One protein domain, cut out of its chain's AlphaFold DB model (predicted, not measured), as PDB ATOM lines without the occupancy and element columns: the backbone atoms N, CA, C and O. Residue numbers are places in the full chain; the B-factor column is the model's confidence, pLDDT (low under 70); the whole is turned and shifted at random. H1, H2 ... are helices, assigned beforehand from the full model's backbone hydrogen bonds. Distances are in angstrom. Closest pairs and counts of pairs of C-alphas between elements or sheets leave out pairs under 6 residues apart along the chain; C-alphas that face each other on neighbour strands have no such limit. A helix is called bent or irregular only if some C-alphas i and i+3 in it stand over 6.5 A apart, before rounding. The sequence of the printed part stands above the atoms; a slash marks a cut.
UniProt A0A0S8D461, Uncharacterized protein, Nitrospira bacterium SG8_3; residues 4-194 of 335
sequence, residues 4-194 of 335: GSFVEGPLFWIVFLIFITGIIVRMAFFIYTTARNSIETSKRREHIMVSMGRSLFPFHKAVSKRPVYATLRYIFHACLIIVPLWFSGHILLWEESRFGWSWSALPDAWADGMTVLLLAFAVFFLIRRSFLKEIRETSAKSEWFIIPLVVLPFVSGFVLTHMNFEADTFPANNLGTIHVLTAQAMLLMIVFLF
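This is residues 4 to 194 of the 335 residues of an uncharacterized protein of Nitrospira bacterium SG8_3 (UniProt A0A0S8D461). A long helix, H1, runs along the longest axis with H8 side by side with it, and beyond H8 the helices H7, H5 and H3 pack one on the next, H3 crossing H5. At its other end H1 forms an arm with H2 folded back as a hairpin, where residues 27 to 33 and 39 to 44 stick out; H4 and the loop of residues 96 to 107 join the end of H3 to the start of H5. The printed part has 191 residues with eight named helices, H1 to H8 in chain order, and no named strand: all helix. It is only just loose, close to compact, with a radius of gyration of the C-alphas of 19.8 A and spans of 67 by 46 by 32 A.

H1, residues 4 to 40, touches H8, residues 170 to 192, at a shallow tilt of 18 degrees, the same way; their closest C-alphas, Gly 22 and Val 191, are 5.5 A apart. With residues 34 to 38 alone, H1 touches H2, residues 42 to 56, in a helical hairpin at a shallow tilt of 24 degrees; the closest C-alphas, Ser 38 and Arg 45, are 5.4 A apart. H7, residues 141 to 162, was assigned as one helix by its hydrogen bonds but is bent, C-alphas 150 and 153 being 6.8 A apart; its arms are H7a, residues 141 to 150, and H7b, residues 153 to 162. H7b and H8 form a helical hairpin at a shallow tilt of 28 degrees, with the C-alphas of Pro 153 and Ala 183 closest at 5.2 A. H5, residues 108 to 131, touches H7b at a steep tilt of 44 degrees, closest at the C-alphas of Thr 115 and Phe 154, 6.6 A apart. H5 also touches H3, residues 67 to 86, at a steep tilt of 42 degrees, opposite ways, the C-alphas of Phe 76 and Leu 118 being closest at 5.4 A. H5 and H6, residues 133 to 136, only just touch, and only at the corner, with 3 pairs of C-alphas within 8 A, the closest being Arg 129 and Ile 135 at 6.1 A. H4, residues 88 to 95, touches no helix; it is close to H3 but not clearly touching, with the C-alphas of Pro 84 and His 90 closest at 6.6 A. Every O i to N i+4 pair is within hydrogen-bond range in H4, H5 and H7b, against 29 of 33 in H1, 9 of 11 in H2, 15 of 16 in H3, 15 of 19 in H8 and 2 of 6 in H7a, where 4 of 7 O i to N i+3 pairs are within range; H6 is too short for an i+4 pair.

H1 runs 54.0 A from C-alpha 4 at (16.984, -22.791, -26.553) to C-alpha 40 at (33.642, -19.519, 24.710). H5 is 34.7 A long, H8 31.9 A, H3 27.8 A and H2 22.2 A; H8 ends with C-alpha 192 at (30.803, -17.220, -5.513).

The C-alphas of Ser 42 and Ala 167, the two farthest apart, are 68.3 A apart. The printed part has no cut, and the link from H4 to H5, 12 residues, is long. The mean pLDDT of the printed part is 82.9; residue 34, residues 37 to 64, residues 132 to 140 and residue 142 are under 70.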
ATOM      1  N   GLY A   4      17.925 -23.406 -27.500       86.69
ATOM      2  CA  GLY A   4      16.984 -22.791 -26.553       86.69
ATOM      3  C   GLY A   4      16.413 -23.808 -25.560       86.69
ATOM      4  O   GLY A   4      16.542 -23.641 -24.348       86.69
ATOM      5  N   SER A   5      15.927 -24.947 -26.064       87.56
ATOM      6  CA  SER A   5      15.385 -26.033 -25.227       87.56
ATOM      7  C   SER A   5      16.410 -26.638 -24.254       87.56
ATOM      8  O   SER A   5      16.059 -27.068 -23.154       87.56
ATOM      9  N   PHE A   6      17.695 -26.654 -24.624       93.06
ATOM     10  CA  PHE A   6      18.769 -27.077 -23.722       93.06
ATOM     11  C   PHE A   6      19.025 -26.048 -22.609       93.06
ATOM     12  O   PHE A   6      19.215 -26.429 -21.448       93.06
ATOM     13  N   VAL A   7      19.033 -24.758 -22.963       92.75
ATOM     14  CA  VAL A   7      19.267 -23.643 -22.037       92.75
ATOM     15  C   VAL A   7      18.152 -23.551 -20.997       92.75
ATOM     16  O   VAL A   7      18.448 -23.447 -19.807       92.75
ATOM     17  N   GLU A   8      16.894 -23.629 -21.426       89.12
ATOM     18  CA  GLU A   8      15.708 -23.510 -20.564       89.12
ATOM     19  C   GLU A   8      15.436 -24.775 -19.739       89.12
ATOM     20  O   GLU A   8      14.882 -24.697 -18.645       89.12
ATOM     21  N   GLY A   9      15.862 -25.942 -20.227       89.19
ATOM     22  CA  GLY A   9      15.680 -27.217 -19.542       89.19
ATOM     23  C   GLY A   9      16.923 -27.656 -18.753       89.19
ATOM     24  O   GLY A   9      17.150 -27.178 -17.638       89.19
ATOM     25  N   PRO A  10      17.727 -28.609 -19.266       93.06
ATOM     26  CA  PRO A  10      18.824 -29.224 -18.513       93.06
ATOM     27  C   PRO A  10      19.824 -28.241 -17.893       93.06
ATOM     28  O   PRO A  10      20.202 -28.410 -16.731       93.06
ATOM     29  N   LEU A  11      20.258 -27.218 -18.639       94.56
ATOM     30  CA  LEU A  11      21.262 -26.270 -18.153       94.56
ATOM     31  C   LEU A  11      20.729 -25.440 -16.979       94.56
ATOM     32  O   LEU A  11      21.422 -25.297 -15.968       94.56
ATOM     33  N   PHE A  12      19.490 -24.954 -17.086       92.44
ATOM     34  CA  PHE A  12      18.819 -24.227 -16.014       92.44
ATOM     35  C   PHE A  12      18.799 -25.034 -14.711       92.44
ATOM     36  O   PHE A  12      19.221 -24.525 -13.673       92.44
ATOM     37  N   TRP A  13      18.398 -26.308 -14.761       91.69
ATOM     38  CA  TRP A  13      18.347 -27.163 -13.570       91.69
ATOM     39  C   TRP A  13      19.717 -27.397 -12.940       91.69
ATOM     40  O   TRP A  13      19.838 -27.354 -11.716       91.69
ATOM     41  N   ILE A  14      20.761 -27.597 -13.748       95.19
ATOM     42  CA  ILE A  14      22.135 -27.724 -13.244       95.19
ATOM     43  C   ILE A  14      22.536 -26.452 -12.486       95.19
ATOM     44  O   ILE A  14      22.994 -26.527 -11.344       95.19
ATOM     45  N   VAL A  15      22.327 -25.281 -13.092       96.06
ATOM     46  CA  VAL A  15      22.648 -23.985 -12.476       96.06
ATOM     47  C   VAL A  15      21.836 -23.757 -11.202       96.06
ATOM     48  O   VAL A  15      22.394 -23.348 -10.182       96.06
ATOM     49  N   PHE A  16      20.540 -24.061 -11.231       92.75
ATOM     50  CA  PHE A  16      19.644 -23.902 -10.093       92.75
ATOM     51  C   PHE A  16      20.039 -24.810  -8.921       92.75
ATOM     52  O   PHE A  16      20.118 -24.351  -7.782       92.75
ATOM     53  N   LEU A  17      20.391 -26.072  -9.180       94.38
ATOM     54  CA  LEU A  17      20.872 -26.993  -8.146       94.38
ATOM     55  C   LEU A  17      22.204 -26.538  -7.540       94.38
ATOM     56  O   LEU A  17      22.372 -26.605  -6.319       94.38
ATOM     57  N   ILE A  18      23.134 -26.032  -8.359       94.50
ATOM     58  CA  ILE A  18      24.392 -25.438  -7.876       94.50
ATOM     59  C   ILE A  18      24.098 -24.224  -6.988       94.50
ATOM     60  O   ILE A  18      24.697 -24.081  -5.920       94.50
ATOM     61  N   PHE A  19      23.158 -23.372  -7.400       93.94
ATOM     62  CA  PHE A  19      22.736 -22.199  -6.648       93.94
ATOM     63  C   PHE A  19      22.163 -22.561  -5.274       93.94
ATOM     64  O   PHE A  19      22.674 -22.092  -4.252       93.94
ATOM     65  N   ILE A  20      21.171 -23.453  -5.232       92.88
ATOM     66  CA  ILE A  20      20.534 -23.894  -3.986       92.88
ATOM     67  C   ILE A  20      21.541 -24.604  -3.074       92.88
ATOM     68  O   ILE A  20      21.655 -24.259  -1.896       92.88
ATOM     69  N   THR A  21      22.336 -25.531  -3.614       92.81
ATOM     70  CA  THR A  21      23.378 -26.232  -2.843       92.81
ATOM     71  C   THR A  21      24.397 -25.244  -2.277       92.81
ATOM     72  O   THR A  21      24.760 -25.328  -1.106       92.81
ATOM     73  N   GLY A  22      24.824 -24.258  -3.071       88.44
ATOM     74  CA  GLY A  22      25.747 -23.212  -2.638       88.44
ATOM     75  C   GLY A  22      25.209 -22.372  -1.475       88.44
ATOM     76  O   GLY A  22      25.954 -22.082  -0.534       88.44
ATOM     77  N   ILE A  23      23.919 -22.021  -1.502       86.25
ATOM     78  CA  ILE A  23      23.248 -21.318  -0.398       86.25
ATOM     79  C   ILE A  23      23.190 -22.198   0.851       86.25
ATOM     80  O   ILE A  23      23.573 -21.738   1.929       86.25
ATOM     81  N   ILE A  24      22.768 -23.459   0.713       89.31
ATOM     82  CA  ILE A  24      22.662 -24.408   1.832       89.31
ATOM     83  C   ILE A  24      24.025 -24.606   2.497       89.31
ATOM     84  O   ILE A  24      24.135 -24.491   3.715       89.31
ATOM     85  N   VAL A  25      25.080 -24.837   1.712       85.88
ATOM     86  CA  VAL A  25      26.445 -25.018   2.222       85.88
ATOM     87  C   VAL A  25      26.908 -23.779   2.989       85.88
ATOM     88  O   VAL A  25      27.412 -23.896   4.106       85.88
ATOM     89  N   ARG A  26      26.704 -22.576   2.439       80.12
ATOM     90  CA  ARG A  26      27.050 -21.318   3.124       80.12
ATOM     91  C   ARG A  26      26.286 -21.154   4.437       80.12
ATOM     92  O   ARG A  26      26.899 -20.796   5.441       80.12
ATOM     93  N   MET A  27      24.987 -21.443   4.433       81.25
ATOM     94  CA  MET A  27      24.149 -21.386   5.629       81.25
ATOM     95  C   MET A  27      24.622 -22.393   6.686       81.25
ATOM     96  O   MET A  27      24.778 -22.036   7.850       81.25
ATOM     97  N   ALA A  28      24.941 -23.625   6.287       84.38
ATOM     98  CA  ALA A  28      25.443 -24.657   7.188       84.38
ATOM     99  C   ALA A  28      26.787 -24.267   7.828       84.38
ATOM    100  O   ALA A  28      26.937 -24.364   9.046       84.38
ATOM    101  N   PHE A  29      27.747 -23.758   7.044       79.69
ATOM    102  CA  PHE A  29      29.026 -23.269   7.579       79.69
ATOM    103  C   PHE A  29      28.845 -22.095   8.540       79.69
ATOM    104  O   PHE A  29      29.492 -22.040   9.589       79.69
ATOM    105  N   PHE A  30      27.959 -21.163   8.203       74.88
ATOM    106  CA  PHE A  30      27.628 -20.037   9.061       74.88
ATOM    107  C   PHE A  30      27.059 -20.502  10.410       74.88
ATOM    108  O   PHE A  30      27.517 -20.058  11.466       74.88
ATOM    109  N   ILE A  31      26.098 -21.432  10.391       78.25
ATOM    110  CA  ILE A  31      25.488 -21.987  11.607       78.25
ATOM    111  C   ILE A  31      26.546 -22.725  12.433       78.25
ATOM    112  O   ILE A  31      26.670 -22.478  13.631       78.25
ATOM    113  N   TYR A  32      27.356 -23.571  11.792       80.12
ATOM    114  CA  TYR A  32      28.417 -24.331  12.450       80.12
ATOM    115  C   TYR A  32      29.448 -23.428  13.141       80.12
ATOM    116  O   TYR A  32      29.785 -23.630  14.309       80.12
ATOM    117  N   THR A  33      29.945 -22.409  12.435       70.06
ATOM    118  CA  THR A  33      30.953 -21.483  12.975       70.06
ATOM    119  C   THR A  33      30.405 -20.647  14.125       70.06
ATOM    120  O   THR A  33      31.069 -20.492  15.148       70.06
ATOM    121  N   THR A  34      29.167 -20.177  13.993       67.94
ATOM    122  CA  THR A  34      28.481 -19.433  15.048       67.94
ATOM    123  C   THR A  34      28.262 -20.296  16.290       67.94
ATOM    124  O   THR A  34      28.549 -19.856  17.402       67.94
ATOM    125  N   ALA A  35      27.821 -21.547  16.114       73.56
ATOM    126  CA  ALA A  35      27.628 -22.487  17.212       73.56
ATOM    127  C   ALA A  35      28.945 -22.772  17.947       73.56
ATOM    128  O   ALA A  35      28.995 -22.655  19.169       73.56
ATOM    129  N   ARG A  36      30.034 -23.052  17.216       70.94
ATOM    130  CA  ARG A  36      31.357 -23.322  17.799       70.94
ATOM    131  C   ARG A  36      31.902 -22.138  18.603       70.94
ATOM    132  O   ARG A  36      32.367 -22.332  19.720       70.94
ATOM    133  N   ASN A  37      31.811 -20.920  18.070       61.84
ATOM    134  CA  ASN A  37      32.360 -19.724  18.725       61.84
ATOM    135  C   ASN A  37      31.480 -19.206  19.882       61.84
ATOM    136  O   ASN A  37      31.939 -18.396  20.688       61.84
ATOM    137  N   SER A  38      30.229 -19.677  19.995       51.53
ATOM    138  CA  SER A  38      29.334 -19.360  21.119       51.53
ATOM    139  C   SER A  38      29.688 -20.088  22.425       51.53
ATOM    140  O   SER A  38      29.217 -19.688  23.490       51.53
ATOM    141  N   ILE A  39      30.532 -21.124  22.352       49.66
ATOM    142  CA  ILE A  39      30.922 -21.965  23.495       49.66
ATOM    143  C   ILE A  39      31.898 -21.227  24.434       49.66
ATOM    144  O   ILE A  39      32.039 -21.604  25.592       49.66
ATOM    145  N   GLU A  40      32.512 -20.125  23.994       48.69
ATOM    146  CA  GLU A  40      33.642 -19.519  24.710       48.69
ATOM    147  C   GLU A  40      33.295 -18.403  25.714       48.69
ATOM    148  O   GLU A  40      34.189 -17.955  26.413       48.69
ATOM    149  N   THR A  41      32.048 -17.932  25.854       47.78
ATOM    150  CA  THR A  41      31.645 -17.008  26.953       47.78
ATOM    151  C   THR A  41      30.130 -16.748  26.958       47.78
ATOM    152  O   THR A  41      29.540 -16.466  25.913       47.78
ATOM    153  N   SER A  42      29.475 -16.732  28.132       48.44
ATOM    154  CA  SER A  42      28.011 -16.512  28.221       48.44
ATOM    155  C   SER A  42      27.558 -15.130  27.711       48.44
ATOM    156  O   SER A  42      26.487 -15.029  27.113       48.44
ATOM    157  N   LYS A  43      28.405 -14.092  27.829       48.97
ATOM    158  CA  LYS A  43      28.169 -12.747  27.259       48.97
ATOM    159  C   LYS A  43      28.197 -12.718  25.721       48.97
ATOM    160  O   LYS A  43      27.538 -11.878  25.114       48.97
ATOM    161  N   ARG A  44      28.919 -13.635  25.062       53.91
ATOM    162  CA  ARG A  44      29.050 -13.677  23.594       53.91
ATOM    163  C   ARG A  44      27.781 -14.213  22.918       53.91
ATOM    164  O   ARG A  44      27.420 -13.744  21.843       53.91
ATOM    165  N   ARG A  45      27.049 -15.121  23.577       51.94
ATOM    166  CA  ARG A  45      25.813 -15.736  23.051       51.94
ATOM    167  C   ARG A  45      24.675 -14.728  22.838       51.94
ATOM    168  O   ARG A  45      24.024 -14.760  21.796       51.94
ATOM    169  N   GLU A  46      24.467 -13.811  23.781       56.47
ATOM    170  CA  GLU A  46      23.441 -12.759  23.675       56.47
ATOM    171  C   GLU A  46      23.770 -11.763  22.549       56.47
ATOM    172  O   GLU A  46      22.928 -11.461  21.700       56.47
ATOM    173  N   HIS A  47      25.039 -11.346  22.456       56.81
ATOM    174  CA  HIS A  47      25.525 -10.486  21.376       56.81
ATOM    175  C   HIS A  47      25.390 -11.128  19.987       56.81
ATOM    176  O   HIS A  47      25.036 -10.434  19.033       56.81
ATOM    177  N   ILE A  48      25.626 -12.438  19.865       59.50
ATOM    178  CA  ILE A  48      25.458 -13.178  18.610       59.50
ATOM    179  C   ILE A  48      23.985 -13.209  18.185       59.50
ATOM    180  O   ILE A  48      23.699 -12.850  17.047       59.50
ATOM    181  N   MET A  49      23.040 -13.559  19.068       55.84
ATOM    182  CA  MET A  49      21.617 -13.628  18.691       55.84
ATOM    183  C   MET A  49      21.052 -12.259  18.299       55.84
ATOM    184  O   MET A  49      20.368 -12.135  17.282       55.84
ATOM    185  N   VAL A  50      21.409 -11.209  19.042       61.00
ATOM    186  CA  VAL A  50      21.016  -9.832  18.712       61.00
ATOM    187  C   VAL A  50      21.666  -9.369  17.403       61.00
ATOM    188  O   VAL A  50      21.023  -8.702  16.589       61.00
ATOM    189  N   SER A  51      22.930  -9.729  17.163       56.88
ATOM    190  CA  SER A  51      23.621  -9.408  15.912       56.88
ATOM    191  C   SER A  51      23.082 -10.206  14.723       56.88
ATOM    192  O   SER A  51      23.086  -9.674  13.621       56.88
ATOM    193  N   MET A  52      22.615 -11.441  14.917       57.12
ATOM    194  CA  MET A  52      22.002 -12.269  13.873       57.12
ATOM    195  C   MET A  52      20.615 -11.753  13.491       57.12
ATOM    196  O   MET A  52      20.355 -11.571  12.304       57.12
ATOM    197  N   GLY A  53      19.764 -11.415  14.468       54.53
ATOM    198  CA  GLY A  53      18.465 -10.787  14.197       54.53
ATOM    199  C   GLY A  53      18.610  -9.460  13.444       54.53
ATOM    200  O   GLY A  53      17.897  -9.201  12.478       54.53
ATOM    201  N   ARG A  54      19.618  -8.656  13.808       54.91
ATOM    202  CA  ARG A  54      19.972  -7.406  13.106       54.91
ATOM    203  C   ARG A  54      20.736  -7.605  11.792       54.91
ATOM    204  O   ARG A  54      20.891  -6.640  11.058       54.91
ATOM    205  N   SER A  55      21.240  -8.808  11.517       50.38
ATOM    206  CA  SER A  55      21.930  -9.160  10.267       50.38
ATOM    207  C   SER A  55      20.983  -9.757   9.224       50.38
ATOM    208  O   SER A  55      21.278  -9.664   8.036       50.38
ATOM    209  N   LEU A  56      19.879 -10.379   9.656       47.69
ATOM    210  CA  LEU A  56      18.796 -10.865   8.790       47.69
ATOM    211  C   LEU A  56      17.975  -9.711   8.217       47.69
ATOM    212  O   LEU A  56      17.565  -9.756   7.060       47.69
ATOM    213  N   PHE A  57      17.783  -8.654   9.006       47.31
ATOM    214  CA  PHE A  57      17.226  -7.409   8.506       47.31
ATOM    215  C   PHE A  57      18.340  -6.486   8.000       47.31
ATOM    216  O   PHE A  57      19.399  -6.402   8.620       47.31
ATOM    217  N   PRO A  58      18.116  -5.739   6.908       48.66
ATOM    218  CA  PRO A  58      19.083  -4.823   6.304       48.66
ATOM    219  C   PRO A  58      19.338  -3.568   7.163       48.66
ATOM    220  O   PRO A  58      19.575  -2.489   6.649       48.66
ATOM    221  N   PHE A  59      19.310  -3.656   8.489       51.06
ATOM    222  CA  PHE A  59      19.656  -2.557   9.386       51.06
ATOM    223  C   PHE A  59      21.073  -2.775   9.919       51.06
ATOM    224  O   PHE A  59      21.307  -2.890  11.122       51.06
ATOM    225  N   HIS A  60      22.048  -2.859   9.005       60.97
ATOM    226  CA  HIS A  60      23.446  -2.974   9.408       60.97
ATOM    227  C   HIS A  60      23.877  -1.691  10.136       60.97
ATOM    228  O   HIS A  60      23.543  -0.576   9.727       60.97
ATOM    229  N   LYS A  61      24.686  -1.799  11.191       61.50
ATOM    230  CA  LYS A  61      25.171  -0.620  11.933       61.50
ATOM    231  C   LYS A  61      25.987   0.355  11.068       61.50
ATOM    232  O   LYS A  61      26.098   1.535  11.394       61.50
ATOM    233  N   ALA A  62      26.480  -0.107   9.919       59.19
ATOM    234  CA  ALA A  62      27.113   0.725   8.904       59.19
ATOM    235  C   ALA A  62      26.155   1.728   8.214       59.19
ATOM    236  O   ALA A  62      26.648   2.663   7.584       59.19
ATOM    237  N   VAL A  63      24.818   1.598   8.349       66.00
ATOM    238  CA  VAL A  63      23.838   2.554   7.777       66.00
ATOM    239  C   VAL A  63      24.051   3.920   8.416       66.00
ATOM    240  O   VAL A  63      24.043   4.929   7.719       66.00
ATOM    241  N   SER A  64      24.311   3.948   9.726       69.50
ATOM    242  CA  SER A  64      24.408   5.188  10.496       69.50
ATOM    243  C   SER A  64      25.489   6.139   9.971       69.50
ATOM    244  O   SER A  64      25.272   7.345   9.975       69.50
ATOM    245  N   LYS A  65      26.611   5.620   9.447       72.75
ATOM    246  CA  LYS A  65      27.675   6.461   8.871       72.75
ATOM    247  C   LYS A  65      27.324   7.015   7.482       72.75
ATOM    248  O   LYS A  65      27.900   8.017   7.072       72.75
ATOM    249  N   ARG A  66      26.449   6.350   6.711       75.75
ATOM    250  CA  ARG A  66      26.132   6.700   5.305       75.75
ATOM    251  C   ARG A  66      24.672   6.360   4.943       75.75
ATOM    252  O   ARG A  66      24.455   5.467   4.116       75.75
ATOM    253  N   PRO A  67      23.676   7.066   5.509       80.50
ATOM    254  CA  PRO A  67      22.270   6.667   5.425       80.50
ATOM    255  C   PRO A  67      21.731   6.681   3.992       80.50
ATOM    256  O   PRO A  67      21.193   5.679   3.536       80.50
ATOM    257  N   VAL A  68      21.964   7.760   3.234       84.69
ATOM    258  CA  VAL A  68      21.464   7.902   1.851       84.69
ATOM    259  C   VAL A  68      21.961   6.766   0.955       84.69
ATOM    260  O   VAL A  68      21.181   6.103   0.276       84.69
ATOM    261  N   TYR A  69      23.267   6.495   0.979       81.56
ATOM    262  CA  TYR A  69      23.850   5.448   0.145       81.56
ATOM    263  C   TYR A  69      23.356   4.046   0.529       81.56
ATOM    264  O   TYR A  69      23.150   3.208  -0.350       81.56
ATOM    265  N   ALA A  70      23.161   3.787   1.824       80.94
ATOM    266  CA  ALA A  70      22.615   2.519   2.287       80.94
ATOM    267  C   ALA A  70      21.169   2.319   1.810       80.94
ATOM    268  O   ALA A  70      20.860   1.261   1.265       80.94
ATOM    269  N   THR A  71      20.323   3.348   1.915       85.75
ATOM    270  CA  THR A  71      18.935   3.307   1.434       85.75
ATOM    271  C   THR A  71      18.862   2.996  -0.059       85.75
ATOM    272  O   THR A  71      18.165   2.063  -0.449       85.75
ATOM    273  N   LEU A  72      19.640   3.698  -0.892       90.00
ATOM    274  CA  LEU A  72      19.688   3.432  -2.338       90.00
ATOM    275  C   LEU A  72      20.084   1.980  -2.638       90.00
ATOM    276  O   LEU A  72      19.495   1.325  -3.496       90.00
ATOM    277  N   ARG A  73      21.064   1.445  -1.898       87.12
ATOM    278  CA  ARG A  73      21.480   0.047  -2.034       87.12
ATOM    279  C   ARG A  73      20.356  -0.919  -1.652       87.12
ATOM    280  O   ARG A  73      20.215  -1.933  -2.328       87.12
ATOM    281  N   TYR A  74      19.573  -0.645  -0.611       87.12
ATOM    282  CA  TYR A  74      18.464  -1.524  -0.225       87.12
ATOM    283  C   TYR A  74      17.332  -1.515  -1.233       87.12
ATOM    284  O   TYR A  74      16.862  -2.591  -1.584       87.12
ATOM    285  N   ILE A  75      16.962  -0.348  -1.761       91.94
ATOM    286  CA  ILE A  75      15.951  -0.278  -2.818       91.94
ATOM    287  C   ILE A  75      16.429  -1.068  -4.045       91.94
ATOM    288  O   ILE A  75      15.674  -1.871  -4.585       91.94
ATOM    289  N   PHE A  76      17.707  -0.945  -4.423       93.19
ATOM    290  CA  PHE A  76      18.294  -1.744  -5.503       93.19
ATOM    291  C   PHE A  76      18.181  -3.263  -5.261       93.19
ATOM    292  O   PHE A  76      17.764  -3.993  -6.155       93.19
ATOM    293  N   HIS A  77      18.509  -3.753  -4.056       91.19
ATOM    294  CA  HIS A  77      18.402  -5.189  -3.743       91.19
ATOM    295  C   HIS A  77      16.944  -5.655  -3.634       91.19
ATOM    296  O   HIS A  77      16.642  -6.779  -4.021       91.19
ATOM    297  N   ALA A  78      16.039  -4.807  -3.140       92.25
ATOM    298  CA  ALA A  78      14.611  -5.106  -3.110       92.25
ATOM    299  C   ALA A  78      14.073  -5.302  -4.531       92.25
ATOM    300  O   ALA A  78      13.425  -6.307  -4.792       92.25
ATOM    301  N   CYS A  79      14.426  -4.418  -5.471       95.88
ATOM    302  CA  CYS A  79      14.061  -4.579  -6.882       95.88
ATOM    303  C   CYS A  79      14.650  -5.866  -7.481       95.88
ATOM    304  O   CYS A  79      13.951  -6.592  -8.180       95.88
ATOM    305  N   LEU A  80      15.905  -6.184  -7.142       93.69
ATOM    306  CA  LEU A  80      16.604  -7.380  -7.619       93.69
ATOM    307  C   LEU A  80      15.917  -8.689  -7.202       93.69
ATOM    308  O   LEU A  80      16.021  -9.676  -7.920       93.69
ATOM    309  N   ILE A  81      15.242  -8.706  -6.050       93.31
ATOM    310  CA  ILE A  81      14.577  -9.898  -5.504       93.31
ATOM    311  C   ILE A  81      13.093  -9.923  -5.872       93.31
ATOM    312  O   ILE A  81      12.583 -10.953  -6.301       93.31
ATOM    313  N   ILE A  82      12.396  -8.799  -5.697       95.69
ATOM    314  CA  ILE A  82      10.944  -8.730  -5.865       95.69
ATOM    315  C   ILE A  82      10.562  -8.941  -7.329       95.69
ATOM    316  O   ILE A  82       9.662  -9.728  -7.598       95.69
ATOM    317  N   VAL A  83      11.252  -8.294  -8.276       96.06
ATOM    318  CA  VAL A  83      10.874  -8.377  -9.696       96.06
ATOM    319  C   VAL A  83      10.969  -9.818 -10.219       96.06
ATOM    320  O   VAL A  83       9.949 -10.317 -10.680       96.06
ATOM    321  N   PRO A  84      12.094 -10.556 -10.104       94.81
ATOM    322  CA  PRO A  84      12.157 -11.914 -10.651       94.81
ATOM    323  C   PRO A  84      11.219 -12.911  -9.960       94.81
ATOM    324  O   PRO A  84      10.807 -13.881 -10.583       94.81
ATOM    325  N   LEU A  85      10.883 -12.696  -8.682       94.31
ATOM    326  CA  LEU A  85      10.006 -13.599  -7.931       94.31
ATOM    327  C   LEU A  85       8.515 -13.310  -8.135       94.31
ATOM    328  O   LEU A  85       7.718 -14.235  -8.064       94.31
ATOM    329  N   TRP A  86       8.109 -12.062  -8.368       96.75
ATOM    330  CA  TRP A  86       6.691 -11.700  -8.512       96.75
ATOM    331  C   TRP A  86       6.270 -11.337  -9.938       96.75
ATOM    332  O   TRP A  86       5.097 -11.042 -10.171       96.75
ATOM    333  N   PHE A  87       7.190 -11.352 -10.898       95.44
ATOM    334  CA  PHE A  87       6.851 -11.127 -12.297       95.44
ATOM    335  C   PHE A  87       6.008 -12.283 -12.855       95.44
ATOM    336  O   PHE A  87       6.378 -13.451 -12.717       95.44
ATOM    337  N   SER A  88       4.902 -11.947 -13.523       94.44
ATOM    338  CA  SER A  88       3.912 -12.895 -14.058       94.44
ATOM    339  C   SER A  88       4.537 -13.960 -14.962       94.44
ATOM    340  O   SER A  88       4.259 -15.145 -14.790       94.44
ATOM    341  N   GLY A  89       5.456 -13.567 -15.849       92.06
ATOM    342  CA  GLY A  89       6.159 -14.501 -16.731       92.06
ATOM    343  C   GLY A  89       6.995 -15.545 -15.981       92.06
ATOM    344  O   GLY A  89       7.034 -16.697 -16.393       92.06
ATOM    345  N   HIS A  90       7.612 -15.189 -14.847       93.38
ATOM    346  CA  HIS A  90       8.350 -16.166 -14.037       93.38
ATOM    347  C   HIS A  90       7.401 -17.085 -13.263       93.38
ATOM    348  O   HIS A  90       7.679 -18.275 -13.153       93.38
ATOM    349  N   ILE A  91       6.285 -16.562 -12.746       95.06
ATOM    350  CA  ILE A  91       5.279 -17.361 -12.029       95.06
ATOM    351  C   ILE A  91       4.668 -18.414 -12.957       95.06
ATOM    352  O   ILE A  91       4.551 -19.567 -12.553       95.06
ATOM    353  N   LEU A  92       4.365 -18.053 -14.208       93.25
ATOM    354  CA  LEU A  92       3.867 -19.000 -15.207       93.25
ATOM    355  C   LEU A  92       4.841 -20.170 -15.415       93.25
ATOM    356  O   LEU A  92       4.424 -21.323 -15.430       93.25
ATOM    357  N   LEU A  93       6.151 -19.900 -15.471       90.50
ATOM    358  CA  LEU A  93       7.163 -20.959 -15.568       90.50
ATOM    359  C   LEU A  93       7.154 -21.901 -14.351       90.50
ATOM    360  O   LEU A  93       7.444 -23.088 -14.496       90.50
ATOM    361  N   TRP A  94       6.832 -21.407 -13.151       91.62
ATOM    362  CA  TRP A  94       6.683 -22.244 -11.953       91.62
ATOM    363  C   TRP A  94       5.394 -23.067 -11.967       91.62
ATOM    364  O   TRP A  94       5.417 -24.225 -11.534       91.62
ATOM    365  N   GLU A  95       4.311 -22.502 -12.488       93.62
ATOM    366  CA  GLU A  95       3.020 -23.170 -12.635       93.62
ATOM    367  C   GLU A  95       3.097 -24.309 -13.657       93.62
ATOM    368  O   GLU A  95       2.625 -25.412 -13.394       93.62
ATOM    369  N   GLU A  96       3.784 -24.084 -14.778       90.69
ATOM    370  CA  GLU A  96       4.034 -25.103 -15.804       90.69
ATOM    371  C   GLU A  96       5.117 -26.120 -15.396       90.69
ATOM    372  O   GLU A  96       5.252 -27.188 -16.000       90.69
ATOM    373  N   SER A  97       5.904 -25.816 -14.359       87.19
ATOM    374  CA  SER A  97       6.925 -26.731 -13.847       87.19
ATOM    375  C   SER A  97       6.315 -27.947 -13.139       87.19
ATOM    376  O   SER A  97       5.150 -27.974 -12.747       87.19
ATOM    377  N   ARG A  98       7.153 -28.950 -12.843       86.69
ATOM    378  CA  ARG A  98       6.757 -30.145 -12.071       86.69
ATOM    379  C   ARG A  98       6.145 -29.819 -10.698       86.69
ATOM    380  O   ARG A  98       5.481 -30.675 -10.120       86.69
ATOM    381  N   PHE A  99       6.411 -28.633 -10.154       88.00
ATOM    382  CA  PHE A  99       5.908 -28.229  -8.846       88.00
ATOM    383  C   PHE A  99       4.479 -27.685  -8.884       88.00
ATOM    384  O   PHE A  99       3.811 -27.751  -7.854       88.00
ATOM    385  N   GLY A 100       4.007 -27.176 -10.030       90.94
ATOM    386  CA  GLY A 100       2.668 -26.592 -10.145       90.94
ATOM    387  C   GLY A 100       2.433 -25.431  -9.176       90.94
ATOM    388  O   GLY A 100       1.342 -25.298  -8.625       90.94
ATOM    389  N   TRP A 101       3.476 -24.654  -8.871       93.81
ATOM    390  CA  TRP A 101       3.398 -23.567  -7.896       93.81
ATOM    391  C   TRP A 101       3.009 -22.267  -8.581       93.81
ATOM    392  O   TRP A 101       3.653 -21.858  -9.538       93.81
ATOM    393  N   SER A 102       2.025 -21.573  -8.022       94.88
ATOM    394  CA  SER A 102       1.661 -20.222  -8.427       94.88
ATOM    395  C   SER A 102       1.342 -19.367  -7.200       94.88
ATOM    396  O   SER A 102       0.978 -19.867  -6.132       94.88
ATOM    397  N   TRP A 103       1.548 -18.060  -7.323       95.69
ATOM    398  CA  TRP A 103       1.233 -17.073  -6.289       95.69
ATOM    399  C   TRP A 103       0.821 -15.750  -6.934       95.69
ATOM    400  O   TRP A 103       0.813 -15.618  -8.157       95.69
ATOM    401  N   SER A 104       0.431 -14.768  -6.117       95.94
ATOM    402  CA  SER A 104       0.000 -13.464  -6.620       95.94
ATOM    403  C   SER A 104       1.125 -12.773  -7.388       95.94
ATOM    404  O   SER A 104       2.215 -12.587  -6.854       95.94
ATOM    405  N   ALA A 105       0.850 -12.367  -8.626       96.62
ATOM    406  CA  ALA A 105       1.775 -11.572  -9.421       96.62
ATOM    407  C   ALA A 105       1.775 -10.101  -8.977       96.62
ATOM    408  O   ALA A 105       0.763  -9.564  -8.520       96.62
ATOM    409  N   LEU A 106       2.922  -9.439  -9.134       95.75
ATOM    410  CA  LEU A 106       3.024  -7.985  -9.043       95.75
ATOM    411  C   LEU A 106       2.386  -7.361 -10.300       95.75
ATOM    412  O   LEU A 106       2.602  -7.893 -11.386       95.75
ATOM    413  N   PRO A 107       1.644  -6.240 -10.197       96.62
ATOM    414  CA  PRO A 107       1.118  -5.561 -11.380       96.62
ATOM    415  C   PRO A 107       2.241  -5.150 -12.341       96.62
ATOM    416  O   PRO A 107       3.264  -4.632 -11.888       96.62
ATOM    417  N   ASP A 108       2.027  -5.295 -13.650       93.44
ATOM    418  CA  ASP A 108       3.064  -5.060 -14.671       93.44
ATOM    419  C   ASP A 108       3.694  -3.662 -14.557       93.44
ATOM    420  O   ASP A 108       4.912  -3.531 -14.477       93.44
ATOM    421  N   ALA A 109       2.877  -2.621 -14.356       95.06
ATOM    422  CA  ALA A 109       3.362  -1.251 -14.160       95.06
ATOM    423  C   ALA A 109       4.335  -1.099 -12.970       95.06
ATOM    424  O   ALA A 109       5.253  -0.276 -13.004       95.06
ATOM    425  N   TRP A 110       4.148  -1.884 -11.903       96.62
ATOM    426  CA  TRP A 110       5.067  -1.899 -10.764       96.62
ATOM    427  C   TRP A 110       6.345  -2.668 -11.094       96.62
ATOM    428  O   TRP A 110       7.428  -2.203 -10.739       96.62
ATOM    429  N   ALA A 111       6.242  -3.805 -11.787       95.88
ATOM    430  CA  ALA A 111       7.406  -4.567 -12.236       95.88
ATOM    431  C   ALA A 111       8.305  -3.724 -13.159       95.88
ATOM    432  O   ALA A 111       9.525  -3.680 -12.968       95.88
ATOM    433  N   ASP A 112       7.701  -2.975 -14.079       95.94
ATOM    434  CA  ASP A 112       8.397  -2.079 -15.002       95.94
ATOM    435  C   ASP A 112       9.042  -0.907 -14.267       95.94
ATOM    436  O   ASP A 112      10.240  -0.656 -14.418       95.94
ATOM    437  N   GLY A 113       8.282  -0.231 -13.399       97.19
ATOM    438  CA  GLY A 113       8.794   0.873 -12.590       97.19
ATOM    439  C   GLY A 113       9.978   0.456 -11.713       97.19
ATOM    440  O   GLY A 113      10.995   1.152 -11.660       97.19
ATOM    441  N   MET A 114       9.892  -0.710 -11.066       97.50
ATOM    442  CA  MET A 114      10.979  -1.265 -10.255       97.50
ATOM    443  C   MET A 114      12.192  -1.663 -11.102       97.50
ATOM    444  O   MET A 114      13.329  -1.451 -10.676       97.50
ATOM    445  N   THR A 115      11.973  -2.186 -12.309       97.00
ATOM    446  CA  THR A 115      13.053  -2.516 -13.249       97.00
ATOM    447  C   THR A 115      13.783  -1.258 -13.707       97.00
ATOM    448  O   THR A 115      15.002  -1.176 -13.565       97.00
ATOM    449  N   VAL A 116      13.066  -0.227 -14.163       96.94
ATOM    450  CA  VAL A 116      13.661   1.061 -14.562       96.94
ATOM    451  C   VAL A 116      14.423   1.696 -13.398       96.94
ATOM    452  O   VAL A 116      15.547   2.173 -13.574       96.94
ATOM    453  N   LEU A 117      13.859   1.653 -12.189       97.38
ATOM    454  CA  LEU A 117      14.514   2.150 -10.983       97.38
ATOM    455  C   LEU A 117      15.822   1.396 -10.682       97.38
ATOM    456  O   LEU A 117      16.842   2.018 -10.370       97.38
ATOM    457  N   LEU A 118      15.821   0.066 -10.819       97.25
ATOM    458  CA  LEU A 118      17.015  -0.770 -10.681       97.25
ATOM    459  C   LEU A 118      18.091  -0.376 -11.702       97.25
ATOM    460  O   LEU A 118      19.256  -0.218 -11.321       97.25
ATOM    461  N   LEU A 119      17.717  -0.166 -12.969       96.69
ATOM    462  CA  LEU A 119      18.637   0.267 -14.026       96.69
ATOM    463  C   LEU A 119      19.231   1.652 -13.728       96.69
ATOM    464  O   LEU A 119      20.447   1.840 -13.828       96.69
ATOM    465  N   ALA A 120      18.407   2.605 -13.286       96.62
ATOM    466  CA  ALA A 120      18.859   3.942 -12.908       96.62
ATOM    467  C   ALA A 120      19.879   3.896 -11.755       96.62
ATOM    468  O   ALA A 120      20.939   4.527 -11.818       96.62
ATOM    469  N   PHE A 121      19.612   3.097 -10.717       96.00
ATOM    470  CA  PHE A 121      20.551   2.915  -9.610       96.00
ATOM    471  C   PHE A 121      21.828   2.180 -10.017       96.00
ATOM    472  O   PHE A 121      22.906   2.536  -9.536       96.00
ATOM    473  N   ALA A 122      21.753   1.211 -10.929       94.00
ATOM    474  CA  ALA A 122      22.943   0.571 -11.475       94.00
ATOM    475  C   ALA A 122      23.861   1.577 -12.180       94.00
ATOM    476  O   ALA A 122      25.064   1.602 -11.906       94.00
ATOM    477  N   VAL A 123      23.294   2.439 -13.029       93.50
ATOM    478  CA  VAL A 123      24.034   3.514 -13.705       93.50
ATOM    479  C   VAL A 123      24.650   4.462 -12.679       93.50
ATOM    480  O   VAL A 123      25.848   4.733 -12.744       93.50
ATOM    481  N   PHE A 124      23.887   4.895 -11.672       92.25
ATOM    482  CA  PHE A 124      24.407   5.726 -10.584       92.25
ATOM    483  C   PHE A 124      25.601   5.076  -9.864       92.25
ATOM    484  O   PHE A 124      26.627   5.727  -9.647       92.25
ATOM    485  N   PHE A 125      25.515   3.788  -9.513       89.31
ATOM    486  CA  PHE A 125      26.609   3.079  -8.845       89.31
ATOM    487  C   PHE A 125      27.838   2.904  -9.746       89.31
ATOM    488  O   PHE A 125      28.962   3.017  -9.250       89.31
ATOM    489  N   LEU A 126      27.644   2.674 -11.048       87.75
ATOM    490  CA  LEU A 126      28.727   2.602 -12.031       87.75
ATOM    491  C   LEU A 126      29.422   3.954 -12.205       87.75
ATOM    492  O   LEU A 126      30.640   4.026 -12.060       87.75
ATOM    493  N   ILE A 127      28.660   5.030 -12.420       87.44
ATOM    494  CA  ILE A 127      29.173   6.403 -12.511       87.44
ATOM    495  C   ILE A 127      29.975   6.727 -11.253       87.44
ATOM    496  O   ILE A 127      31.161   7.048 -11.323       87.44
ATOM    497  N   ARG A 128      29.378   6.555 -10.073       83.00
ATOM    498  CA  ARG A 128      30.055   6.833  -8.805       83.00
ATOM    499  C   ARG A 128      31.364   6.050  -8.654       83.00
ATOM    500  O   ARG A 128      32.339   6.590  -8.130       83.00
ATOM    501  N   ARG A 129      31.399   4.792  -9.101       80.56
ATOM    502  CA  ARG A 129      32.608   3.958  -9.084       80.56
ATOM    503  C   ARG A 129      33.678   4.456 -10.068       80.56
ATOM    504  O   ARG A 129      34.856   4.361  -9.734       80.56
ATOM    505  N   SER A 130      33.292   5.013 -11.218       79.56
ATOM    506  CA  SER A 130      34.204   5.605 -12.210       79.56
ATOM    507  C   SER A 130      34.836   6.922 -11.750       79.56
ATOM    508  O   SER A 130      36.028   7.133 -11.972       79.56
ATOM    509  N   PHE A 131      34.057   7.804 -11.112       75.38
ATOM    510  CA  PHE A 131      34.485   9.175 -10.797       75.38
ATOM    511  C   PHE A 131      35.254   9.316  -9.472       75.38
ATOM    512  O   PHE A 131      36.064  10.229  -9.325       75.38
ATOM    513  N   LEU A 132      35.058   8.418  -8.501       67.12
ATOM    514  CA  LEU A 132      35.750   8.507  -7.211       67.12
ATOM    515  C   LEU A 132      37.123   7.818  -7.267       67.12
ATOM    516  O   LEU A 132      37.220   6.595  -7.157       67.12
ATOM    517  N   LYS A 133      38.194   8.618  -7.385       57.50
ATOM    518  CA  LYS A 133      39.599   8.160  -7.467       57.50
ATOM    519  C   LYS A 133      39.975   7.160  -6.360       57.50
ATOM    520  O   LYS A 133      40.521   6.103  -6.671       57.50
ATOM    521  N   GLU A 134      39.565   7.422  -5.111       60.25
ATOM    522  CA  GLU A 134      39.773   6.524  -3.950       60.25
ATOM    523  C   GLU A 134      39.155   5.123  -4.168       60.25
ATOM    524  O   GLU A 134      39.687   4.109  -3.710       60.25
ATOM    525  N   ILE A 135      38.034   5.037  -4.893       59.09
ATOM    526  CA  ILE A 135      37.350   3.772  -5.201       59.09
ATOM    527  C   ILE A 135      38.009   3.078  -6.395       59.09
ATOM    528  O   ILE A 135      38.160   1.854  -6.372       59.09
ATOM    529  N   ARG A 136      38.420   3.828  -7.423       58.38
ATOM    530  CA  ARG A 136      39.013   3.283  -8.654       58.38
ATOM    531  C   ARG A 136      40.353   2.592  -8.404       58.38
ATOM    532  O   ARG A 136      40.543   1.472  -8.861       58.38
ATOM    533  N   GLU A 137      41.242   3.225  -7.643       59.31
ATOM    534  CA  GLU A 137      42.599   2.713  -7.374       59.31
ATOM    535  C   GLU A 137      42.599   1.469  -6.481       59.31
ATOM    536  O   GLU A 137      43.537   0.678  -6.484       59.31
ATOM    537  N   THR A 138      41.517   1.266  -5.732       57.16
ATOM    538  CA  THR A 138      41.421   0.204  -4.734       57.16
ATOM    539  C   THR A 138      40.444  -0.911  -5.112       57.16
ATOM    540  O   THR A 138      40.296  -1.845  -4.322       57.16
ATOM    541  N   SER A 139      39.763  -0.828  -6.265       59.81
ATOM    542  CA  SER A 139      38.774  -1.824  -6.712       59.81
ATOM    543  C   SER A 139      39.399  -2.945  -7.529       59.81
ATOM    544  O   SER A 139      40.103  -2.708  -8.508       59.81
ATOM    545  N   ALA A 140      39.092  -4.192  -7.163       65.31
ATOM    546  CA  ALA A 140      39.498  -5.345  -7.958       65.31
ATOM    547  C   ALA A 140      38.769  -5.364  -9.314       65.31
ATOM    548  O   ALA A 140      37.610  -4.965  -9.408       65.31
ATOM    549  N   LYS A 141      39.412  -5.897 -10.363       70.38
ATOM    550  CA  LYS A 141      38.804  -6.025 -11.705       70.38
ATOM    551  C   LYS A 141      37.473  -6.787 -11.673       70.38
ATOM    552  O   LYS A 141      36.532  -6.395 -12.350       70.38
ATOM    553  N   SER A 142      37.360  -7.817 -10.830       68.50
ATOM    554  CA  SER A 142      36.116  -8.578 -10.652       68.50
ATOM    555  C   SER A 142      34.961  -7.743 -10.093       68.50
ATOM    556  O   SER A 142      33.811  -8.078 -10.339       68.50
ATOM    557  N   GLU A 143      35.232  -6.636  -9.398       74.19
ATOM    558  CA  GLU A 143      34.188  -5.766  -8.854       74.19
ATOM    559  C   GLU A 143      33.469  -4.960  -9.941       74.19
ATOM    560  O   GLU A 143      32.293  -4.635  -9.768       74.19
ATOM    561  N   TRP A 144      34.145  -4.667 -11.056       79.25
ATOM    562  CA  TRP A 144      33.574  -3.951 -12.200       79.25
ATOM    563  C   TRP A 144      32.555  -4.781 -12.975       79.25
ATOM    564  O   TRP A 144      31.600  -4.215 -13.495       79.25
ATOM    565  N   PHE A 145      32.712  -6.107 -12.995       85.25
ATOM    566  CA  PHE A 145      31.823  -7.007 -13.732       85.25
ATOM    567  C   PHE A 145      30.526  -7.348 -12.988       85.25
ATOM    568  O   PHE A 145      29.555  -7.735 -13.628       85.25
ATOM    569  N   ILE A 146      30.474  -7.158 -11.663       88.81
ATOM    570  CA  ILE A 146      29.303  -7.533 -10.852       88.81
ATOM    571  C   ILE A 146      28.054  -6.752 -11.277       88.81
ATOM    572  O   ILE A 146      27.019  -7.361 -11.517       88.81
ATOM    573  N   ILE A 147      28.131  -5.417 -11.368       90.62
ATOM    574  CA  ILE A 147      26.942  -4.598 -11.670       90.62
ATOM    575  C   ILE A 147      26.428  -4.868 -13.093       90.62
ATOM    576  O   ILE A 147      25.241  -5.153 -13.215       90.62
ATOM    577  N   PRO A 148      27.266  -4.857 -14.151       92.38
ATOM    578  CA  PRO A 148      26.807  -5.212 -15.489       92.38
ATOM    579  C   PRO A 148      26.173  -6.603 -15.540       92.38
ATOM    580  O   PRO A 148      25.067  -6.735 -16.048       92.38
ATOM    581  N   LEU A 149      26.808  -7.623 -14.946       93.62
ATOM    582  CA  LEU A 149      26.277  -8.988 -14.977       93.62
ATOM    583  C   LEU A 149      24.917  -9.114 -14.274       93.62
ATOM    584  O   LEU A 149      24.061  -9.853 -14.742       93.62
ATOM    585  N   VAL A 150      24.704  -8.374 -13.182       94.38
ATOM    586  CA  VAL A 150      23.417  -8.318 -12.465       94.38
ATOM    587  C   VAL A 150      22.334  -7.609 -13.273       94.38
ATOM    588  O   VAL A 150      21.163  -7.935 -13.140       94.38
ATOM    589  N   VAL A 151      22.708  -6.627 -14.087       95.69
ATOM    590  CA  VAL A 151      21.767  -5.770 -14.818       95.69
ATOM    591  C   VAL A 151      21.332  -6.388 -16.147       95.69
ATOM    592  O   VAL A 151      20.211  -6.150 -16.588       95.69
ATOM    593  N   LEU A 152      22.179  -7.206 -16.775       95.94
ATOM    594  CA  LEU A 152      21.894  -7.830 -18.072       95.94
ATOM    595  C   LEU A 152      20.564  -8.611 -18.140       95.94
ATOM    596  O   LEU A 152      19.846  -8.412 -19.121       95.94
ATOM    597  N   PRO A 153      20.174  -9.430 -17.141       96.88
ATOM    598  CA  PRO A 153      18.877 -10.114 -17.152       96.88
ATOM    599  C   PRO A 153      17.697  -9.137 -17.138       96.88
ATOM    600  O   PRO A 153      16.706  -9.346 -17.825       96.88
ATOM    601  N   PHE A 154      17.822  -8.033 -16.399       97.00
ATOM    602  CA  PHE A 154      16.781  -7.010 -16.304       97.00
ATOM    603  C   PHE A 154      16.661  -6.209 -17.598       97.00
ATOM    604  O   PHE A 154      15.554  -5.968 -18.061       97.00
ATOM    605  N   VAL A 155      17.789  -5.841 -18.215       96.56
ATOM    606  CA  VAL A 155      17.787  -5.162 -19.519       96.56
ATOM    607  C   VAL A 155      17.188  -6.070 -20.588       96.56
ATOM    608  O   VAL A 155      16.275  -5.657 -21.289       96.56
ATOM    609  N   SER A 156      17.675  -7.307 -20.702       95.06
ATOM    610  CA  SER A 156      17.169  -8.260 -21.700       95.06
ATOM    611  C   SER A 156      15.692  -8.594 -21.496       95.06
ATOM    612  O   SER A 156      14.956  -8.625 -22.475       95.06
ATOM    613  N   GLY A 157      15.240  -8.763 -20.248       94.12
ATOM    614  CA  GLY A 157      13.833  -9.016 -19.930       94.12
ATOM    615  C   GLY A 157      12.932  -7.816 -20.225       94.12
ATOM    616  O   GLY A 157      11.880  -7.979 -20.829       94.12
ATOM    617  N   PHE A 158      13.369  -6.600 -19.882       94.44
ATOM    618  CA  PHE A 158      12.621  -5.375 -20.180       94.44
ATOM    619  C   PHE A 158      12.499  -5.127 -21.689       94.44
ATOM    620  O   PHE A 158      11.437  -4.773 -22.192       94.44
ATOM    621  N   VAL A 159      13.589  -5.351 -22.428       93.81
ATOM    622  CA  VAL A 159      13.589  -5.264 -23.893       93.81
ATOM    623  C   VAL A 159      12.644  -6.313 -24.484       93.81
ATOM    624  O   VAL A 159      11.905  -5.984 -25.403       93.81
ATOM    625  N   LEU A 160      12.613  -7.535 -23.941       90.31
ATOM    626  CA  LEU A 160      11.741  -8.610 -24.423       90.31
ATOM    627  C   LEU A 160      10.251  -8.262 -24.305       90.31
ATOM    628  O   LEU A 160       9.472  -8.658 -25.164       90.31
ATOM    629  N   THR A 161       9.853  -7.525 -23.267       88.94
ATOM    630  CA  THR A 161       8.444  -7.189 -23.018       88.94
ATOM    631  C   THR A 161       7.981  -5.897 -23.690       88.94
ATOM    632  O   THR A 161       6.790  -5.752 -23.948       88.94
ATOM    633  N   HIS A 162       8.890  -4.961 -23.984       89.50
ATOM    634  CA  HIS A 162       8.527  -3.619 -24.468       89.50
ATOM    635  C   HIS A 162       8.952  -3.322 -25.905       89.50
ATOM    636  O   HIS A 162       8.364  -2.450 -26.549       89.50
ATOM    637  N   MET A 163       9.999  -3.979 -26.405       86.25
ATOM    638  CA  MET A 163      10.523  -3.708 -27.737       86.25
ATOM    639  C   MET A 163       9.936  -4.701 -28.731       86.25
ATOM    640  O   MET A 163      10.176  -5.903 -28.649       86.25
ATOM    641  N   ASN A 164       9.212  -4.176 -29.714       82.00
ATOM    642  CA  ASN A 164       8.764  -4.962 -30.854       82.00
ATOM    643  C   ASN A 164       9.894  -5.019 -31.878       82.00
ATOM    644  O   ASN A 164      10.282  -3.999 -32.447       82.00
ATOM    645  N   PHE A 165      10.428  -6.214 -32.093       82.00
ATOM    646  CA  PHE A 165      11.383  -6.466 -33.159       82.00
ATOM    647  C   PHE A 165      10.655  -6.985 -34.393       82.00
ATOM    648  O   PHE A 165       9.669  -7.714 -34.284       82.00
ATOM    649  N   GLU A 166      11.153  -6.621 -35.571       80.56
ATOM    650  CA  GLU A 166      10.697  -7.234 -36.814       80.56
ATOM    651  C   GLU A 166      11.001  -8.738 -36.792       80.56
ATOM    652  O   GLU A 166      12.034  -9.171 -36.256       80.56
ATOM    653  N   ALA A 167      10.087  -9.525 -37.365       75.56
ATOM    654  CA  ALA A 167      10.255 -10.965 -37.500       75.56
ATOM    655  C   ALA A 167      11.579 -11.284 -38.220       75.56
ATOM    656  O   ALA A 167      12.035 -10.518 -39.067       75.56
ATOM    657  N   ASP A 168      12.213 -12.396 -37.846       74.69
ATOM    658  CA  ASP A 168      13.484 -12.890 -38.401       74.69
ATOM    659  C   ASP A 168      14.748 -12.070 -38.080       74.69
ATOM    660  O   ASP A 168      15.854 -12.423 -38.500       74.69
ATOM    661  N   THR A 169      14.642 -11.017 -37.267       82.00
ATOM    662  CA  THR A 169      15.825 -10.314 -36.751       82.00
ATOM    663  C   THR A 169      16.522 -11.113 -35.641       82.00
ATOM    664  O   THR A 169      15.898 -11.850 -34.874       82.00
ATOM    665  N   PHE A 170      17.846 -10.954 -35.506       82.62
ATOM    666  CA  PHE A 170      18.618 -11.626 -34.449       82.62
ATOM    667  C   PHE A 170      18.022 -11.434 -33.035       82.62
ATOM    668  O   PHE A 170      17.913 -12.437 -32.323       82.62
ATOM    669  N   PRO A 171      17.608 -10.217 -32.611       78.69
ATOM    670  CA  PRO A 171      16.980 -10.018 -31.308       78.69
ATOM    671  C   PRO A 171      15.647 -10.759 -31.180       78.69
ATOM    672  O   PRO A 171      15.443 -11.420 -30.167       78.69
ATOM    673  N   ALA A 172      14.789 -10.726 -32.206       76.06
ATOM    674  CA  ALA A 172      13.499 -11.420 -32.188       76.06
ATOM    675  C   ALA A 172      13.653 -12.926 -31.913       76.06
ATOM    676  O   ALA A 172      12.886 -13.499 -31.145       76.06
ATOM    677  N   ASN A 173      14.697 -13.545 -32.473       82.25
ATOM    678  CA  ASN A 173      14.897 -14.992 -32.392       82.25
ATOM    679  C   ASN A 173      15.721 -15.456 -31.178       82.25
ATOM    680  O   ASN A 173      15.695 -16.636 -30.844       82.25
ATOM    681  N   ASN A 174      16.491 -14.569 -30.534       89.00
ATOM    682  CA  ASN A 174      17.477 -14.977 -29.520       89.00
ATOM    683  C   ASN A 174      17.326 -14.281 -28.165       89.00
ATOM    684  O   ASN A 174      17.981 -14.689 -27.205       89.00
ATOM    685  N   LEU A 175      16.507 -13.231 -28.050       90.94
ATOM    686  CA  LEU A 175      16.461 -12.421 -26.832       90.94
ATOM    687  C   LEU A 175      15.954 -13.196 -25.607       90.94
ATOM    688  O   LEU A 175      16.495 -12.997 -24.520       90.94
ATOM    689  N   GLY A 176      15.005 -14.124 -25.783       90.62
ATOM    690  CA  GLY A 176      14.568 -15.040 -24.719       90.62
ATOM    691  C   GLY A 176      15.724 -15.896 -24.190       90.62
ATOM    692  O   GLY A 176      16.043 -15.860 -23.003       90.62
ATOM    693  N   THR A 177      16.457 -16.559 -25.088       92.69
ATOM    694  CA  THR A 177      17.650 -17.348 -24.737       92.69
ATOM    695  C   THR A 177      18.727 -16.498 -24.057       92.69
ATOM    696  O   THR A 177      19.334 -16.927 -23.076       92.69
ATOM    697  N   ILE A 178      18.963 -15.269 -24.533       93.94
ATOM    698  CA  ILE A 178      19.916 -14.327 -23.922       93.94
ATOM    699  C   ILE A 178      19.470 -13.939 -22.507       93.94
ATOM    700  O   ILE A 178      20.295 -13.919 -21.589       93.94
ATOM    701  N   HIS A 179      18.181 -13.656 -22.309       95.50
ATOM    702  CA  HIS A 179      17.621 -13.358 -20.995       95.50
ATOM    703  C   HIS A 179      17.881 -14.508 -20.016       95.50
ATOM    704  O   HIS A 179      18.479 -14.300 -18.957       95.50
ATOM    705  N   VAL A 180      17.559 -15.739 -20.416       95.25
ATOM    706  CA  VAL A 180      17.763 -16.929 -19.584       95.25
ATOM    707  C   VAL A 180      19.252 -17.180 -19.303       95.25
ATOM    708  O   VAL A 180      19.630 -17.401 -18.153       95.25
ATOM    709  N   LEU A 181      20.134 -17.083 -20.305       96.19
ATOM    710  CA  LEU A 181      21.581 -17.276 -20.122       96.19
ATOM    711  C   LEU A 181      22.200 -16.238 -19.184       96.19
ATOM    712  O   LEU A 181      23.014 -16.576 -18.320       96.19
ATOM    713  N   THR A 182      21.825 -14.967 -19.335       96.81
ATOM    714  CA  THR A 182      22.325 -13.909 -18.450       96.81
ATOM    715  C   THR A 182      21.803 -14.098 -17.025       96.81
ATOM    716  O   THR A 182      22.569 -13.912 -16.074       96.81
ATOM    717  N   ALA A 183      20.554 -14.547 -16.851       96.12
ATOM    718  CA  ALA A 183      19.991 -14.883 -15.544       96.12
ATOM    719  C   ALA A 183      20.735 -16.060 -14.889       96.12
ATOM    720  O   ALA A 183      21.128 -15.976 -13.723       96.12
ATOM    721  N   GLN A 184      21.027 -17.121 -15.642       96.44
ATOM    722  CA  GLN A 184      21.827 -18.255 -15.169       96.44
ATOM    723  C   GLN A 184      23.246 -17.832 -14.764       96.44
ATOM    724  O   GLN A 184      23.742 -18.244 -13.712       96.44
ATOM    725  N   ALA A 185      23.892 -16.962 -15.545       95.69
ATOM    726  CA  ALA A 185      25.202 -16.414 -15.203       95.69
ATOM    727  C   ALA A 185      25.163 -15.589 -13.903       95.69
ATOM    728  O   ALA A 185      26.068 -15.701 -13.069       95.69
ATOM    729  N   MET A 186      24.099 -14.806 -13.689       94.94
ATOM    730  CA  MET A 186      23.871 -14.091 -12.432       94.94
ATOM    731  C   MET A 186      23.705 -15.064 -11.252       94.94
ATOM    732  O   MET A 186      24.369 -14.882 -10.229       94.94
ATOM    733  N   LEU A 187      22.892 -16.121 -11.391       93.88
ATOM    734  CA  LEU A 187      22.698 -17.141 -10.350       93.88
ATOM    735  C   LEU A 187      24.010 -17.846  -9.982       93.88
ATOM    736  O   LEU A 187      24.347 -17.938  -8.799       93.88
ATOM    737  N   LEU A 188      24.798 -18.265 -10.976       93.25
ATOM    738  CA  LEU A 188      26.124 -18.846 -10.745       93.25
ATOM    739  C   LEU A 188      27.060 -17.863 -10.036       93.25
ATOM    740  O   LEU A 188      27.759 -18.246  -9.096       93.25
ATOM    741  N   MET A 189      27.067 -16.587 -10.434       91.50
ATOM    742  CA  MET A 189      27.897 -15.576  -9.779       91.50
ATOM    743  C   MET A 189      27.548 -15.439  -8.291       91.50
ATOM    744  O   MET A 189      28.463 -15.341  -7.469       91.50
ATOM    745  N   ILE A 190      26.261 -15.461  -7.920       88.81
ATOM    746  CA  ILE A 190      25.817 -15.310  -6.521       88.81
ATOM    747  C   ILE A 190      26.443 -16.386  -5.613       88.81
ATOM    748  O   ILE A 190      26.867 -16.074  -4.496       88.81
ATOM    749  N   VAL A 191      26.620 -17.616  -6.109       88.00
ATOM    750  CA  VAL A 191      27.263 -18.730  -5.375       88.00
ATOM    751  C   VAL A 191      28.710 -18.433  -4.984       88.00
ATOM    752  O   VAL A 191      29.191 -18.909  -3.955       88.00
ATOM    753  N   PHE A 192      29.406 -17.599  -5.754       85.69
ATOM    754  CA  PHE A 192      30.803 -17.220  -5.513       85.69
ATOM    755  C   PHE A 192      30.961 -15.774  -5.038       85.69
ATOM    756  O   PHE A 192      32.075 -15.340  -4.731       85.69
ATOM    757  N   LEU A 193      29.857 -15.032  -4.939       83.62
ATOM    758  CA  LEU A 193      29.825 -13.662  -4.458       83.62
ATOM    759  C   LEU A 193      29.894 -13.658  -2.931       83.62
ATOM    760  O   LEU A 193      28.967 -14.117  -2.264       83.62
ATOM    761  N   PHE A 194      30.990 -13.155  -2.367       78.19
ATOM    762  CA  PHE A 194      31.138 -12.967  -0.925       78.19
ATOM    763  C   PHE A 194      31.150 -11.481  -0.594       78.19
ATOM    764  O   PHE A 194      31.942 -10.726  -1.160       78.19
TER     765      PHE A 194